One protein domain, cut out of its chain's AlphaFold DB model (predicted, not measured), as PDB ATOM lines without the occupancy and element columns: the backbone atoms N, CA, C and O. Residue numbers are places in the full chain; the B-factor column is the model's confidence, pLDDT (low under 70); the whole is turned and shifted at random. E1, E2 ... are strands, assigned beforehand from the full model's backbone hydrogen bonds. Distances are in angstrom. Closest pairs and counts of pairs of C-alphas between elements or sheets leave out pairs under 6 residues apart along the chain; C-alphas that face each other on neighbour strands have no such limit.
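AT A GLANCE: This is residues 281 to 389 of the 456 residues of the protein "ZnMc domain-containing protein" of Myxococcales bacterium 68-20 (UniProt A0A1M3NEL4). Four hairpins sit among long loops with little regular structure: E3-E4 in the middle, E5-E6 and E7-E8 towards opposite ends, E1-E2 to one side. The printed part has 109 residues, 31 in strands E1 to E8 along the chain: all strand, each hairpin antiparallel. It is compact, radius of gyration of the C-alphas 12.2 A, spanning 36 by 26 by 25 A.

HOW THE PARTS SIT: Find hairpins E1, residues 281-283, with E2, 286-289; E3, 316-319, with E4, 326-329; E5, 343-347, with E6, 354-358; E7, 381-383, with E8, 386-388. Within hydrogen-bond range are N 281 and O 288, N 317 and O 328, 2.8 A, and N 344 and O 357, N 383 and O 386, 2.9 A. The closest C-alphas of E4 and E8 are those of Gly 326 and Val 388, 5.0 A.

IN THESE COORDINATES: Find E1 beginning at C-alpha 281, (179.944, 123.936, 178.437), and E8 ending at C-alpha 388, (174.555, 112.109, 167.019); E5 runs 12.8 A.

THE WHOLE: The printed part has no cut; residues 290-315 are a long link; no printed residue is under 70 pLDDT.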
ATOM      1  N   ARG A 281     180.117 125.094 177.559       95.06
ATOM      2  CA  ARG A 281     179.944 123.936 178.437       95.06
ATOM      3  C   ARG A 281     181.288 123.256 178.640       95.06
ATOM      4  O   ARG A 281     182.110 123.225 177.728       95.06
ATOM      5  N   CYS A 282     181.487 122.701 179.832       96.50
ATOM      6  CA  CYS A 282     182.644 121.864 180.092       96.50
ATOM      7  C   CYS A 282     182.423 120.483 179.473       96.50
ATOM      8  O   CYS A 282     181.504 119.767 179.869       96.50
ATOM      9  N   VAL A 283     183.244 120.137 178.487       96.38
ATOM     10  CA  VAL A 283     183.208 118.870 177.760       96.38
ATOM     11  C   VAL A 283     184.610 118.287 177.772       96.38
ATOM     12  O   VAL A 283     185.553 118.854 177.222       96.38
ATOM     13  N   ALA A 284     184.757 117.152 178.444       94.44
ATOM     14  CA  ALA A 284     186.025 116.463 178.605       94.44
ATOM     15  C   ALA A 284     187.183 117.374 179.082       94.44
ATOM     16  O   ALA A 284     188.248 117.435 178.454       94.44
ATOM     17  N   GLY A 285     186.944 118.170 180.131       93.06
ATOM     18  CA  GLY A 285     187.912 119.131 180.674       93.06
ATOM     19  C   GLY A 285     188.226 120.339 179.768       93.06
ATOM     20  O   GLY A 285     189.122 121.122 180.095       93.06
ATOM     21  N   ALA A 286     187.521 120.509 178.640       94.19
ATOM     22  CA  ALA A 286     187.637 121.637 177.712       94.19
ATOM     23  C   ALA A 286     186.356 122.481 177.669       94.19
ATOM     24  O   ALA A 286     185.255 121.956 177.811       94.19
ATOM     25  N   CYS A 287     186.480 123.780 177.407       95.75
ATOM     26  CA  CYS A 287     185.316 124.623 177.154       95.75
ATOM     27  C   CYS A 287     184.915 124.554 175.683       95.75
ATOM     28  O   CYS A 287     185.670 124.982 174.814       95.75
ATOM     29  N   GLN A 288     183.704 124.073 175.426       94.69
ATOM     30  CA  GLN A 288     183.144 123.928 174.086       94.69
ATOM     31  C   GLN A 288     181.828 124.700 173.977       94.69
ATOM     32  O   GLN A 288     181.020 124.728 174.911       94.69
ATOM     33  N   ARG A 289     181.604 125.351 172.835       92.62
ATOM     34  CA  ARG A 289     180.402 126.141 172.565       92.62
ATOM     35  C   ARG A 289     179.278 125.234 172.072       92.62
ATOM     36  O   ARG A 289     179.502 124.275 171.335       92.62
ATOM     37  N   ALA A 290     178.043 125.547 172.458       89.25
ATOM     38  CA  ALA A 290     176.879 124.834 171.942       89.25
ATOM     39  C   ALA A 290     176.805 124.944 170.409       89.25
ATOM     40  O   ALA A 290     176.910 126.040 169.860       89.25
ATOM     41  N   GLY A 291     176.625 123.815 169.722       87.56
ATOM     42  CA  GLY A 291     176.631 123.770 168.257       87.56
ATOM     43  C   GLY A 291     178.021 123.705 167.612       87.56
ATOM     44  O   GLY A 291     178.093 123.658 166.383       87.56
ATOM     45  N   ASP A 292     179.114 123.679 168.395       88.00
ATOM     46  CA  ASP A 292     180.473 123.519 167.858       88.00
ATOM     47  C   ASP A 292     180.570 122.264 166.976       88.00
ATOM     48  O   ASP A 292     179.977 121.207 167.256       88.00
ATOM     49  N   ARG A 293     181.348 122.391 165.896       87.62
ATOM     50  CA  ARG A 293     181.616 121.310 164.948       87.62
ATOM     51  C   ARG A 293     182.950 120.643 165.222       87.62
ATOM     52  O   ARG A 293     183.889 121.313 165.631       87.62
ATOM     53  N   ALA A 294     183.003 119.342 164.941       91.00
ATOM     54  CA  ALA A 294     184.224 118.543 164.939       91.00
ATOM     55  C   ALA A 294     185.001 118.480 166.270       91.00
ATOM     56  O   ALA A 294     186.148 118.050 166.270       91.00
ATOM     57  N   ASP A 295     184.411 118.896 167.392       94.25
ATOM     58  CA  ASP A 295     185.022 118.823 168.724       94.25
ATOM     59  C   ASP A 295     184.376 117.667 169.515       94.25
ATOM     60  O   ASP A 295     183.431 117.040 169.035       94.25
ATOM     61  N   VAL A 296     184.869 117.332 170.707       96.12
ATOM     62  CA  VAL A 296     184.389 116.187 171.497       96.12
ATOM     63  C   VAL A 296     182.863 116.229 171.645       96.12
ATOM     64  O   VAL A 296     182.255 117.275 171.859       96.12
ATOM     65  N   CYS A 297     182.203 115.079 171.500       96.81
ATOM     66  CA  CYS A 297     180.744 114.964 171.487       96.81
ATOM     67  C   CYS A 297     180.007 115.724 170.359       96.81
ATOM     68  O   CYS A 297     178.778 115.802 170.394       96.81
ATOM     69  N   SER A 298     180.688 116.267 169.345       95.56
ATOM     70  CA  SER A 298     180.027 116.723 168.115       95.56
ATOM     71  C   SER A 298     179.602 115.524 167.254       95.56
ATOM     72  O   SER A 298     180.370 114.568 167.148       95.56
ATOM     73  N   PRO A 299     178.413 115.551 166.618       95.56
ATOM     74  CA  PRO A 299     178.024 114.560 165.612       95.56
ATOM     75  C   PRO A 299     179.081 114.428 164.514       95.56
ATOM     76  O   PRO A 299     179.639 115.436 164.080       95.56
ATOM     77  N   CYS A 300     179.327 113.211 164.033       94.44
ATOM     78  CA  CYS A 300     180.325 112.973 162.991       94.44
ATOM     79  C   CYS A 300     179.964 111.810 162.067       94.44
ATOM     80  O   CYS A 300     179.176 110.922 162.412       94.44
ATOM     81  N   THR A 301     180.615 111.796 160.905       90.00
ATOM     82  CA  THR A 301     180.770 110.617 160.050       90.00
ATOM     83  C   THR A 301     182.205 110.073 160.178       90.00
ATOM     84  O   THR A 301     183.104 110.820 160.572       90.00
ATOM     85  N   PRO A 302     182.465 108.780 159.892       84.25
ATOM     86  CA  PRO A 302     183.801 108.170 159.953       84.25
ATOM     87  C   PRO A 302     184.737 108.619 158.815       84.25
ATOM     88  O   PRO A 302     185.363 107.803 158.141       84.25
ATOM     89  N   GLU A 303     184.816 109.923 158.581       83.31
ATOM     90  CA  GLU A 303     185.644 110.551 157.561       83.31
ATOM     91  C   GLU A 303     186.873 111.200 158.202       83.31
ATOM     92  O   GLU A 303     186.854 111.643 159.354       83.31
ATOM     93  N   LEU A 304     187.974 111.258 157.450       77.25
ATOM     94  CA  LEU A 304     189.180 111.945 157.907       77.25
ATOM     95  C   LEU A 304     188.884 113.439 158.090       77.25
ATOM     96  O   LEU A 304     188.336 114.073 157.195       77.25
ATOM     97  N   GLY A 305     189.266 113.995 159.241       78.81
ATOM     98  CA  GLY A 305     189.039 115.405 159.572       78.81
ATOM     99  C   GLY A 305     187.647 115.723 160.129       78.81
ATOM    100  O   GLY A 305     187.425 116.844 160.571       78.81
ATOM    101  N   ALA A 306     186.726 114.752 160.211       86.81
ATOM    102  CA  ALA A 306     185.392 114.979 160.784       86.81
ATOM    103  C   ALA A 306     185.424 115.454 162.251       86.81
ATOM    104  O   ALA A 306     184.465 116.059 162.723       86.81
ATOM    105  N   CYS A 307     186.530 115.181 162.951       93.00
ATOM    106  CA  CYS A 307     186.774 115.541 164.345       93.00
ATOM    107  C   CYS A 307     188.026 116.412 164.518       93.00
ATOM    108  O   CYS A 307     188.665 116.371 165.562       93.00
ATOM    109  N   GLU A 308     188.404 117.174 163.488       89.12
ATOM    110  CA  GLU A 308     189.652 117.944 163.483       89.12
ATOM    111  C   GLU A 308     189.763 118.955 164.634       89.12
ATOM    112  O   GLU A 308     190.864 119.194 165.111       89.12
ATOM    113  N   ALA A 309     188.651 119.505 165.136       91.06
ATOM    114  CA  ALA A 309     188.688 120.443 166.261       91.06
ATOM    115  C   ALA A 309     189.018 119.762 167.602       91.06
ATOM    116  O   ALA A 309     189.445 120.431 168.541       91.06
ATOM    117  N   ALA A 310     188.815 118.444 167.696       92.81
ATOM    118  CA  ALA A 310     189.166 117.641 168.860       92.81
ATOM    119  C   ALA A 310     190.628 117.154 168.839       92.81
ATOM    120  O   ALA A 310     191.064 116.564 169.831       92.81
ATOM    121  N   GLY A 311     191.377 117.385 167.756       90.44
ATOM    122  CA  GLY A 311     192.769 116.962 167.585       90.44
ATOM    123  C   GLY A 311     192.992 116.045 166.386       90.44
ATOM    124  O   GLY A 311     192.085 115.368 165.905       90.44
ATOM    125  N   ASP A 312     194.238 115.957 165.932       85.81
ATOM    126  CA  ASP A 312     194.633 115.140 164.775       85.81
ATOM    127  C   ASP A 312     194.311 113.650 164.913       85.81
ATOM    128  O   ASP A 312     194.007 112.949 163.943       85.81
ATOM    129  N   GLU A 313     194.473 113.146 166.133       87.69
ATOM    130  CA  GLU A 313     194.257 111.746 166.484       87.69
ATOM    131  C   GLU A 313     192.835 111.511 167.015       87.69
ATOM    132  O   GLU A 313     192.516 110.415 167.488       87.69
ATOM    133  N   ALA A 314     191.968 112.526 166.936       92.25
ATOM    134  CA  ALA A 314     190.557 112.389 167.239       92.25
ATOM    135  C   ALA A 314     189.862 111.494 166.211       92.25
ATOM    136  O   ALA A 314     190.144 111.508 165.009       92.25
ATOM    137  N   ARG A 315     188.910 110.701 166.697       91.81
ATOM    138  CA  ARG A 315     188.148 109.764 165.873       91.81
ATOM    139  C   ARG A 315     186.658 109.983 166.043       91.81
ATOM    140  O   ARG A 315     186.189 110.387 167.101       91.81
ATOM    141  N   CYS A 316     185.916 109.636 165.000       93.94
ATOM    142  CA  CYS A 316     184.478 109.463 165.094       93.94
ATOM    143  C   CYS A 316     184.193 108.111 165.765       93.94
ATOM    144  O   CYS A 316     184.545 107.067 165.212       93.94
ATOM    145  N   VAL A 317     183.617 108.132 166.965       93.94
ATOM    146  CA  VAL A 317     183.411 106.956 167.823       93.94
ATOM    147  C   VAL A 317     181.924 106.643 167.966       93.94
ATOM    148  O   VAL A 317     181.087 107.547 168.005       93.94
ATOM    149  N   ASP A 318     181.584 105.357 168.053       92.25
ATOM    150  CA  ASP A 318     180.219 104.928 168.354       92.25
ATOM    151  C   ASP A 318     179.925 105.103 169.855       92.25
ATOM    152  O   ASP A 318     180.710 104.708 170.719       92.25
ATOM    153  N   ILE A 319     178.766 105.681 170.164       91.25
ATOM    154  CA  ILE A 319     178.230 105.834 171.518       91.25
ATOM    155  C   ILE A 319     176.801 105.301 171.594       91.25
ATOM    156  O   ILE A 319     176.100 105.194 170.588       91.25
ATOM    157  N   GLY A 320     176.349 105.010 172.814       87.19
ATOM    158  CA  GLY A 320     175.011 104.478 173.058       87.19
ATOM    159  C   GLY A 320     174.847 103.032 172.579       87.19
ATOM    160  O   GLY A 320     175.801 102.354 172.207       87.19
ATOM    161  N   THR A 321     173.613 102.531 172.634       86.31
ATOM    162  CA  THR A 321     173.271 101.157 172.234       86.31
ATOM    163  C   THR A 321     171.885 101.105 171.603       86.31
ATOM    164  O   THR A 321     170.992 101.850 172.012       86.31
ATOM    165  N   GLY A 322     171.671 100.180 170.665       87.00
ATOM    166  CA  GLY A 322     170.361  99.956 170.045       87.00
ATOM    167  C   GLY A 322     169.828 101.211 169.350       87.00
ATOM    168  O   GLY A 322     170.540 101.845 168.579       87.00
ATOM    169  N   THR A 323     168.585 101.595 169.645       84.44
ATOM    170  CA  THR A 323     167.951 102.792 169.062       84.44
ATOM    171  C   THR A 323     168.598 104.102 169.497       84.44
ATOM    172  O   THR A 323     168.416 105.105 168.816       84.44
ATOM    173  N   ASN A 324     169.350 104.096 170.601       85.56
ATOM    174  CA  ASN A 324     170.063 105.263 171.121       85.56
ATOM    175  C   ASN A 324     171.523 105.304 170.640       85.56
ATOM    176  O   ASN A 324     172.292 106.136 171.112       85.56
ATOM    177  N   ALA A 325     171.921 104.381 169.756       90.69
ATOM    178  CA  ALA A 325     173.257 104.375 169.185       90.69
ATOM    179  C   ALA A 325     173.439 105.525 168.188       90.69
ATOM    180  O   ALA A 325     172.519 105.891 167.451       90.69
ATOM    181  N   GLY A 326     174.650 106.057 168.140       93.88
ATOM    182  CA  GLY A 326     175.012 107.177 167.288       93.88
ATOM    183  C   GLY A 326     176.514 107.392 167.268       93.88
ATOM    184  O   GLY A 326     177.233 106.789 168.063       93.88
ATOM    185  N   ARG A 327     176.990 108.248 166.366       95.00
ATOM    186  CA  ARG A 327     178.414 108.586 166.289       95.00
ATOM    187  C   ARG A 327     178.704 110.014 166.690       95.00
ATOM    188  O   ARG A 327     177.984 110.935 166.300       95.00
ATOM    189  N   VAL A 328     179.786 110.180 167.434       96.56
ATOM    190  CA  VAL A 328     180.273 111.474 167.904       96.56
ATOM    191  C   VAL A 328     181.793 111.513 167.904       96.56
ATOM    192  O   VAL A 328     182.450 110.476 167.938       96.56
ATOM    193  N   CYS A 329     182.364 112.705 167.882       96.88
ATOM    194  CA  CYS A 329     183.800 112.873 167.992       96.88
ATOM    195  C   CYS A 329     184.305 112.523 169.395       96.88
ATOM    196  O   CYS A 329     183.770 112.987 170.405       96.88
ATOM    197  N   GLY A 330     185.348 111.701 169.447       95.62
ATOM    198  CA  GLY A 330     186.220 111.536 170.602       95.62
ATOM    199  C   GLY A 330     187.434 112.462 170.511       95.62
ATOM    200  O   GLY A 330     187.525 113.306 169.625       95.62
ATOM    201  N   ARG A 331     188.378 112.281 171.432       95.00
ATOM    202  CA  ARG A 331     189.710 112.906 171.419       95.00
ATOM    203  C   ARG A 331     190.725 111.887 171.905       95.00
ATOM    204  O   ARG A 331     190.416 111.171 172.853       95.00
ATOM    205  N   ALA A 332     191.916 111.840 171.317       93.25
ATOM    206  CA  ALA A 332     192.970 110.941 171.779       93.25
ATOM    207  C   ALA A 332     193.321 111.160 173.262       93.25
ATOM    208  O   ALA A 332     193.296 112.281 173.772       93.25
ATOM    209  N   CYS A 333     193.631 110.070 173.953       93.06
ATOM    210  CA  CYS A 333     193.985 110.067 175.368       93.06
ATOM    211  C   CYS A 333     194.948 108.923 175.671       93.06
ATOM    212  O   CYS A 333     195.003 107.934 174.939       93.06
ATOM    213  N   ALA A 334     195.682 109.042 176.772       91.06
ATOM    214  CA  ALA A 334     196.484 107.960 177.326       91.06
ATOM    215  C   ALA A 334     195.849 107.393 178.605       91.06
ATOM    216  O   ALA A 334     195.900 106.183 178.833       91.06
ATOM    217  N   HIS A 335     195.226 108.248 179.421       90.31
ATOM    218  CA  HIS A 335     194.641 107.894 180.714       90.31
ATOM    219  C   HIS A 335     193.295 108.599 180.933       90.31
ATOM    220  O   HIS A 335     192.975 109.579 180.263       90.31
ATOM    221  N   ASP A 336     192.502 108.115 181.894       91.50
ATOM    222  CA  ASP A 336     191.197 108.712 182.228       91.50
ATOM    223  C   ASP A 336     191.326 110.190 182.655       91.50
ATOM    224  O   ASP A 336     190.448 110.993 182.339       91.50
ATOM    225  N   ASP A 337     192.451 110.571 183.265       87.81
ATOM    226  CA  ASP A 337     192.732 111.953 183.679       87.81
ATOM    227  C   ASP A 337     192.838 112.933 182.491       87.81
ATOM    228  O   ASP A 337     192.581 114.124 182.652       87.81
ATOM    229  N   ASP A 338     193.126 112.447 181.276       88.81
ATOM    230  CA  ASP A 338     193.164 113.277 180.058       88.81
ATOM    231  C   ASP A 338     191.755 113.661 179.567       88.81
ATOM    232  O   ASP A 338     191.583 114.538 178.706       88.81
ATOM    233  N   CYS A 339     190.731 112.971 180.073       92.88
ATOM    234  CA  CYS A 339     189.368 113.057 179.574       92.88
ATOM    235  C   CYS A 339     188.450 113.919 180.427       92.88
ATOM    236  O   CYS A 339     187.381 114.259 179.942       92.88
ATOM    237  N   GLY A 340     188.844 114.328 181.632       91.94
ATOM    238  CA  GLY A 340     188.007 115.155 182.503       91.94
ATOM    239  C   GLY A 340     186.703 114.481 182.957       91.94
ATOM    240  O   GLY A 340     186.409 113.319 182.650       91.94
ATOM    241  N   ALA A 341     185.897 115.206 183.729       93.31
ATOM    242  CA  ALA A 341     184.737 114.636 184.407       93.31
ATOM    243  C   ALA A 341     183.639 114.154 183.436       93.31
ATOM    244  O   ALA A 341     183.197 114.861 182.530       93.31
ATOM    245  N   GLY A 342     183.132 112.936 183.662       95.12
ATOM    246  CA  GLY A 342     182.049 112.342 182.863       95.12
ATOM    247  C   GLY A 342     182.496 111.716 181.536       95.12
ATOM    248  O   GLY A 342     181.648 111.323 180.728       95.12
ATOM    249  N   PHE A 343     183.802 111.594 181.322       96.75
ATOM    250  CA  PHE A 343     184.414 110.901 180.195       96.75
ATOM    251  C   PHE A 343     185.439 109.898 180.711       96.75
ATOM    252  O   PHE A 343     185.880 109.975 181.855       96.75
ATOM    253  N   ALA A 344     185.803 108.938 179.870       96.56
ATOM    254  CA  ALA A 344     186.871 108.011 180.191       96.56
ATOM    255  C   ALA A 344     187.645 107.599 178.942       96.56
ATOM    256  O   ALA A 344     187.096 107.568 177.837       96.56
ATOM    257  N   CYS A 345     188.916 107.266 179.127       96.88
ATOM    258  CA  CYS A 345     189.815 106.884 178.060       96.88
ATOM    259  C   CYS A 345     189.583 105.417 177.694       96.88
ATOM    260  O   CYS A 345     189.792 104.507 178.504       96.88
ATOM    261  N   ARG A 346     189.052 105.163 176.498       96.44
ATOM    262  CA  ARG A 346     188.604 103.828 176.081       96.44
ATOM    263  C   ARG A 346     189.117 103.492 174.692       96.44
ATOM    264  O   ARG A 346     189.198 104.362 173.832       96.44
ATOM    265  N   ALA A 347     189.433 102.218 174.474       93.88
ATOM    266  CA  ALA A 347     189.770 101.715 173.151       93.88
ATOM    267  C   ALA A 347     188.532 101.753 172.254       93.88
ATOM    268  O   ALA A 347     187.466 101.271 172.637       93.88
ATOM    269  N   THR A 348     188.687 102.325 171.065       89.44
ATOM    270  CA  THR A 348     187.593 102.533 170.100       89.44
ATOM    271  C   THR A 348     187.833 101.845 168.760       89.44
ATOM    272  O   THR A 348     186.957 101.840 167.900       89.44
ATOM    273  N   THR A 349     188.994 101.212 168.589       84.06
ATOM    274  CA  THR A 349     189.349 100.427 167.403       84.06
ATOM    275  C   THR A 349     189.935  99.075 167.803       84.06
ATOM    276  O   THR A 349     190.407  98.895 168.927       84.06
ATOM    277  N   GLU A 350     189.966  98.124 166.865       79.75
ATOM    278  CA  GLU A 350     190.650  96.832 167.052       79.75
ATOM    279  C   GLU A 350     192.156  96.992 167.306       79.75
ATOM    280  O   GLU A 350     192.760  96.176 167.999       79.75
ATOM    281  N   ALA A 351     192.758  98.060 166.772       81.69
ATOM    282  CA  ALA A 351     194.157  98.403 167.010       81.69
ATOM    283  C   ALA A 351     194.406  98.948 168.428       81.69
ATOM    284  O   ALA A 351     195.560  99.097 168.825       81.69
ATOM    285  N   GLY A 352     193.345  99.221 169.195       85.12
ATOM    286  CA  GLY A 352     193.433  99.743 170.552       85.12
ATOM    287  C   GLY A 352     193.590 101.261 170.628       85.12
ATOM    288  O   GLY A 352     194.072 101.748 171.645       85.12
ATOM    289  N   ASP A 353     193.190 102.011 169.591       88.00
ATOM    290  CA  ASP A 353     193.239 103.477 169.628       88.00
ATOM    291  C   ASP A 353     192.341 104.005 170.753       88.00
ATOM    292  O   ASP A 353     191.122 103.777 170.763       88.00
ATOM    293  N   LEU A 354     192.951 104.711 171.699       94.81
ATOM    294  CA  LEU A 354     192.281 105.240 172.875       94.81
ATOM    295  C   LEU A 354     191.673 106.612 172.584       94.81
ATOM    296  O   LEU A 354     192.327 107.475 171.998       94.81
ATOM    297  N   GLN A 355     190.421 106.808 172.988       96.31
ATOM    298  CA  GLN A 355     189.702 108.073 172.865       96.31
ATOM    299  C   GLN A 355     188.940 108.390 174.154       96.31
ATOM    300  O   GLN A 355     188.475 107.485 174.852       96.31
ATOM    301  N   CYS A 356     188.756 109.673 174.449       97.00
ATOM    302  CA  CYS A 356     187.846 110.148 175.477       97.00
ATOM    303  C   CYS A 356     186.403 109.916 175.041       97.00
ATOM    304  O   CYS A 356     185.862 110.646 174.210       97.00
ATOM    305  N   VAL A 357     185.777 108.894 175.620       96.50
ATOM    306  CA  VAL A 357     184.390 108.511 175.357       96.50
ATOM    307  C   VAL A 357     183.510 108.987 176.508       96.50
ATOM    308  O   VAL A 357     183.837 108.783 177.678       96.50
ATOM    309  N   SER A 358     182.382 109.623 176.186       96.31
ATOM    310  CA  SER A 358     181.413 110.069 177.192       96.31
ATOM    311  C   SER A 358     180.790 108.881 177.927       96.31
ATOM    312  O   SER A 358     180.275 107.947 177.309       96.31
ATOM    313  N   LEU A 359     180.745 108.962 179.257       94.94
ATOM    314  CA  LEU A 359     180.061 107.989 180.115       94.94
ATOM    315  C   LEU A 359     178.533 108.166 180.122       94.94
ATOM    316  O   LEU A 359     177.813 107.334 180.669       94.94
ATOM    317  N   ALA A 360     178.030 109.246 179.521       94.69
ATOM    318  CA  ALA A 360     176.616 109.606 179.483       94.69
ATOM    319  C   ALA A 360     176.083 109.732 178.046       94.69
ATOM    320  O   ALA A 360     175.151 110.501 177.812       94.69
ATOM    321  N   ALA A 361     176.689 109.018 177.088       93.81
ATOM    322  CA  ALA A 361     176.326 109.064 175.668       93.81
ATOM    323  C   ALA A 361     176.196 110.507 175.137       93.81
ATOM    324  O   ALA A 361     175.252 110.852 174.437       93.81
ATOM    325  N   CYS A 362     177.137 111.369 175.533       96.06
ATOM    326  CA  CYS A 362     177.214 112.782 175.163       96.06
ATOM    327  C   CYS A 362     176.032 113.671 175.581       96.06
ATOM    328  O   CYS A 362     175.968 114.825 175.162       96.06
ATOM    329  N   ARG A 363     175.180 113.235 176.523       94.81
ATOM    330  CA  ARG A 363     174.255 114.145 177.237       94.81
ATOM    331  C   ARG A 363     174.966 115.239 178.037       94.81
ATOM    332  O   ARG A 363     174.361 116.246 178.382       94.81
ATOM    333  N   ASN A 364     176.238 115.018 178.357       94.38
ATOM    334  CA  ASN A 364     177.138 115.984 178.981       94.38
ATOM    335  C   ASN A 364     178.022 116.729 177.961       94.38
ATOM    336  O   ASN A 364     178.986 117.371 178.360       94.38
ATOM    337  N   GLY A 365     177.732 116.614 176.661       94.69
ATOM    338  CA  GLY A 365     178.443 117.319 175.596       94.69
ATOM    339  C   GLY A 365     177.905 118.727 175.333       94.69
ATOM    340  O   GLY A 365     176.994 119.216 176.004       94.69
ATOM    341  N   ALA A 366     178.454 119.383 174.308       94.19
ATOM    342  CA  ALA A 366     177.983 120.695 173.864       94.19
ATOM    343  C   ALA A 366     176.787 120.624 172.895       94.19
ATOM    344  O   ALA A 366     176.019 121.580 172.792       94.19
ATOM    345  N   ASN A 367     176.611 119.492 172.209       95.31
ATOM    346  CA  ASN A 367     175.561 119.263 171.212       95.31
ATOM    347  C   ASN A 367     174.410 118.425 171.799       95.31
ATOM    348  O   ASN A 367     174.196 117.275 171.422       95.31
ATOM    349  N   THR A 368     173.687 118.994 172.766       95.06
ATOM    350  CA  THR A 368     172.509 118.365 173.393       95.06
ATOM    351  C   THR A 368     171.217 118.729 172.667       95.06
ATOM    352  O   THR A 368     171.112 119.829 172.131       95.06
ATOM    353  N   CYS A 369     170.206 117.867 172.730       96.06
ATOM    354  CA  CYS A 369     168.929 118.061 172.040       96.06
ATOM    355  C   CYS A 369     167.736 117.541 172.844       96.06
ATOM    356  O   CYS A 369     167.876 116.695 173.725       96.06
ATOM    357  N   THR A 370     166.546 118.025 172.502       96.50
ATOM    358  CA  THR A 370     165.258 117.421 172.877       96.50
ATOM    359  C   THR A 370     164.587 116.780 171.662       96.50
ATOM    360  O   THR A 370     163.914 115.760 171.786       96.50
ATOM    361  N   THR A 371     164.778 117.369 170.480       95.31
ATOM    362  CA  THR A 371     164.217 116.909 169.207       95.31
ATOM    363  C   THR A 371     165.267 116.948 168.102       95.31
ATOM    364  O   THR A 371     166.279 117.635 168.227       95.31
ATOM    365  N   ASP A 372     165.010 116.258 166.988       94.25
ATOM    366  CA  ASP A 372     165.896 116.285 165.813       94.25
ATOM    367  C   ASP A 372     166.104 117.713 165.268       94.25
ATOM    368  O   ASP A 372     167.154 118.009 164.709       94.25
ATOM    369  N   ALA A 373     165.149 118.627 165.482       93.25
ATOM    370  CA  ALA A 373     165.254 120.019 165.042       93.25
ATOM    371  C   ALA A 373     166.314 120.834 165.807       93.25
ATOM    372  O   ALA A 373     166.759 121.865 165.306       93.25
ATOM    373  N   ASP A 374     166.733 120.378 166.992       94.06
ATOM    374  CA  ASP A 374     167.805 121.024 167.759       94.06
ATOM    375  C   ASP A 374     169.193 120.703 167.174       94.06
ATOM    376  O   ASP A 374     170.184 121.370 167.480       94.06
ATOM    377  N   CYS A 375     169.278 119.678 166.321       93.88
ATOM    378  CA  CYS A 375     170.524 119.187 165.765       93.88
ATOM    379  C   CYS A 375     170.846 119.882 164.437       93.88
ATOM    380  O   CYS A 375     170.347 119.538 163.371       93.88
ATOM    381  N   ILE A 376     171.721 120.886 164.517       88.00
ATOM    382  CA  ILE A 376     172.104 121.748 163.384       88.00
ATOM    383  C   ILE A 376     173.156 121.128 162.451       88.00
ATOM    384  O   ILE A 376     173.523 121.725 161.435       88.00
ATOM    385  N   HIS A 377     173.695 119.965 162.819       85.56
ATOM    386  CA  HIS A 377     174.654 119.236 161.998       85.56
ATOM    387  C   HIS A 377     173.921 118.457 160.918       85.56
ATOM    388  O   HIS A 377     172.879 117.851 161.171       85.56
ATOM    389  N   GLN A 378     174.477 118.466 159.709       82.75
ATOM    390  CA  GLN A 378     173.879 117.757 158.589       82.75
ATOM    391  C   GLN A 378     173.755 116.262 158.920       82.75
ATOM    392  O   GLN A 378     174.694 115.662 159.438       82.75
ATOM    393  N   ASP A 379     172.575 115.695 158.662       84.75
ATOM    394  CA  ASP A 379     172.245 114.280 158.884       84.75
ATOM    395  C   ASP A 379     172.378 113.796 160.343       84.75
ATOM    396  O   ASP A 379     172.371 112.591 160.615       84.75
ATOM    397  N   SER A 380     172.468 114.726 161.298       93.12
ATOM    398  CA  SER A 380     172.450 114.403 162.723       93.12
ATOM    399  C   SER A 380     171.024 114.300 163.260       93.12
ATOM    400  O   SER A 380     170.118 115.007 162.824       93.12
ATOM    401  N   VAL A 381     170.827 113.395 164.214       95.06
ATOM    402  CA  VAL A 381     169.529 113.127 164.842       95.06
ATOM    403  C   VAL A 381     169.654 113.184 166.352       95.06
ATOM    404  O   VAL A 381     170.719 112.917 166.913       95.06
ATOM    405  N   CYS A 382     168.552 113.501 167.018       95.56
ATOM    406  CA  CYS A 382     168.497 113.496 168.460       95.56
ATOM    407  C   CYS A 382     168.305 112.071 168.976       95.56
ATOM    408  O   CYS A 382     167.337 111.373 168.643       95.56
ATOM    409  N   ARG A 383     169.241 111.627 169.814       95.12
ATOM    410  CA  ARG A 383     169.204 110.327 170.480       95.12
ATOM    411  C   ARG A 383     169.527 110.512 171.947       95.12
ATOM    412  O   ARG A 383     170.621 110.930 172.302       95.12
ATOM    413  N   ASP A 384     168.545 110.204 172.792       91.62
ATOM    414  CA  ASP A 384     168.696 110.197 174.250       91.62
ATOM    415  C   ASP A 384     169.355 111.476 174.805       91.62
ATOM    416  O   ASP A 384     170.246 111.422 175.651       91.62
ATOM    417  N   GLY A 385     168.945 112.638 174.283       94.31
ATOM    418  CA  GLY A 385     169.422 113.949 174.726       94.31
ATOM    419  C   GLY A 385     170.691 114.474 174.044       94.31
ATOM    420  O   GLY A 385     171.119 115.584 174.364       94.31
ATOM    421  N   ALA A 386     171.293 113.721 173.120       95.88
ATOM    422  CA  ALA A 386     172.483 114.123 172.373       95.88
ATOM    423  C   ALA A 386     172.228 114.114 170.862       95.88
ATOM    424  O   ALA A 386     171.591 113.202 170.329       95.88
ATOM    425  N   CYS A 387     172.751 115.119 170.164       96.62
ATOM    426  CA  CYS A 387     172.841 115.063 168.715       96.62
ATOM    427  C   CYS A 387     173.944 114.083 168.340       96.62
ATOM    428  O   CYS A 387     175.074 114.195 168.816       96.62
ATOM    429  N   VAL A 388     173.620 113.140 167.464       96.06
ATOM    430  CA  VAL A 388     174.555 112.109 167.019       96.06
ATOM    431  C   VAL A 388     174.483 111.940 165.509       96.06
ATOM    432  O   VAL A 388     173.429 112.126 164.899       96.06
ATOM    433  N   GLY A 389     175.612 111.585 164.902       94.06
ATOM    434  CA  GLY A 389     175.670 111.177 163.503       94.06
ATOM    435  C   GLY A 389     175.102 109.771 163.305       94.06
ATOM    436  O   GLY A 389     174.929 109.008 164.264       94.06
TER     437      GLY A 389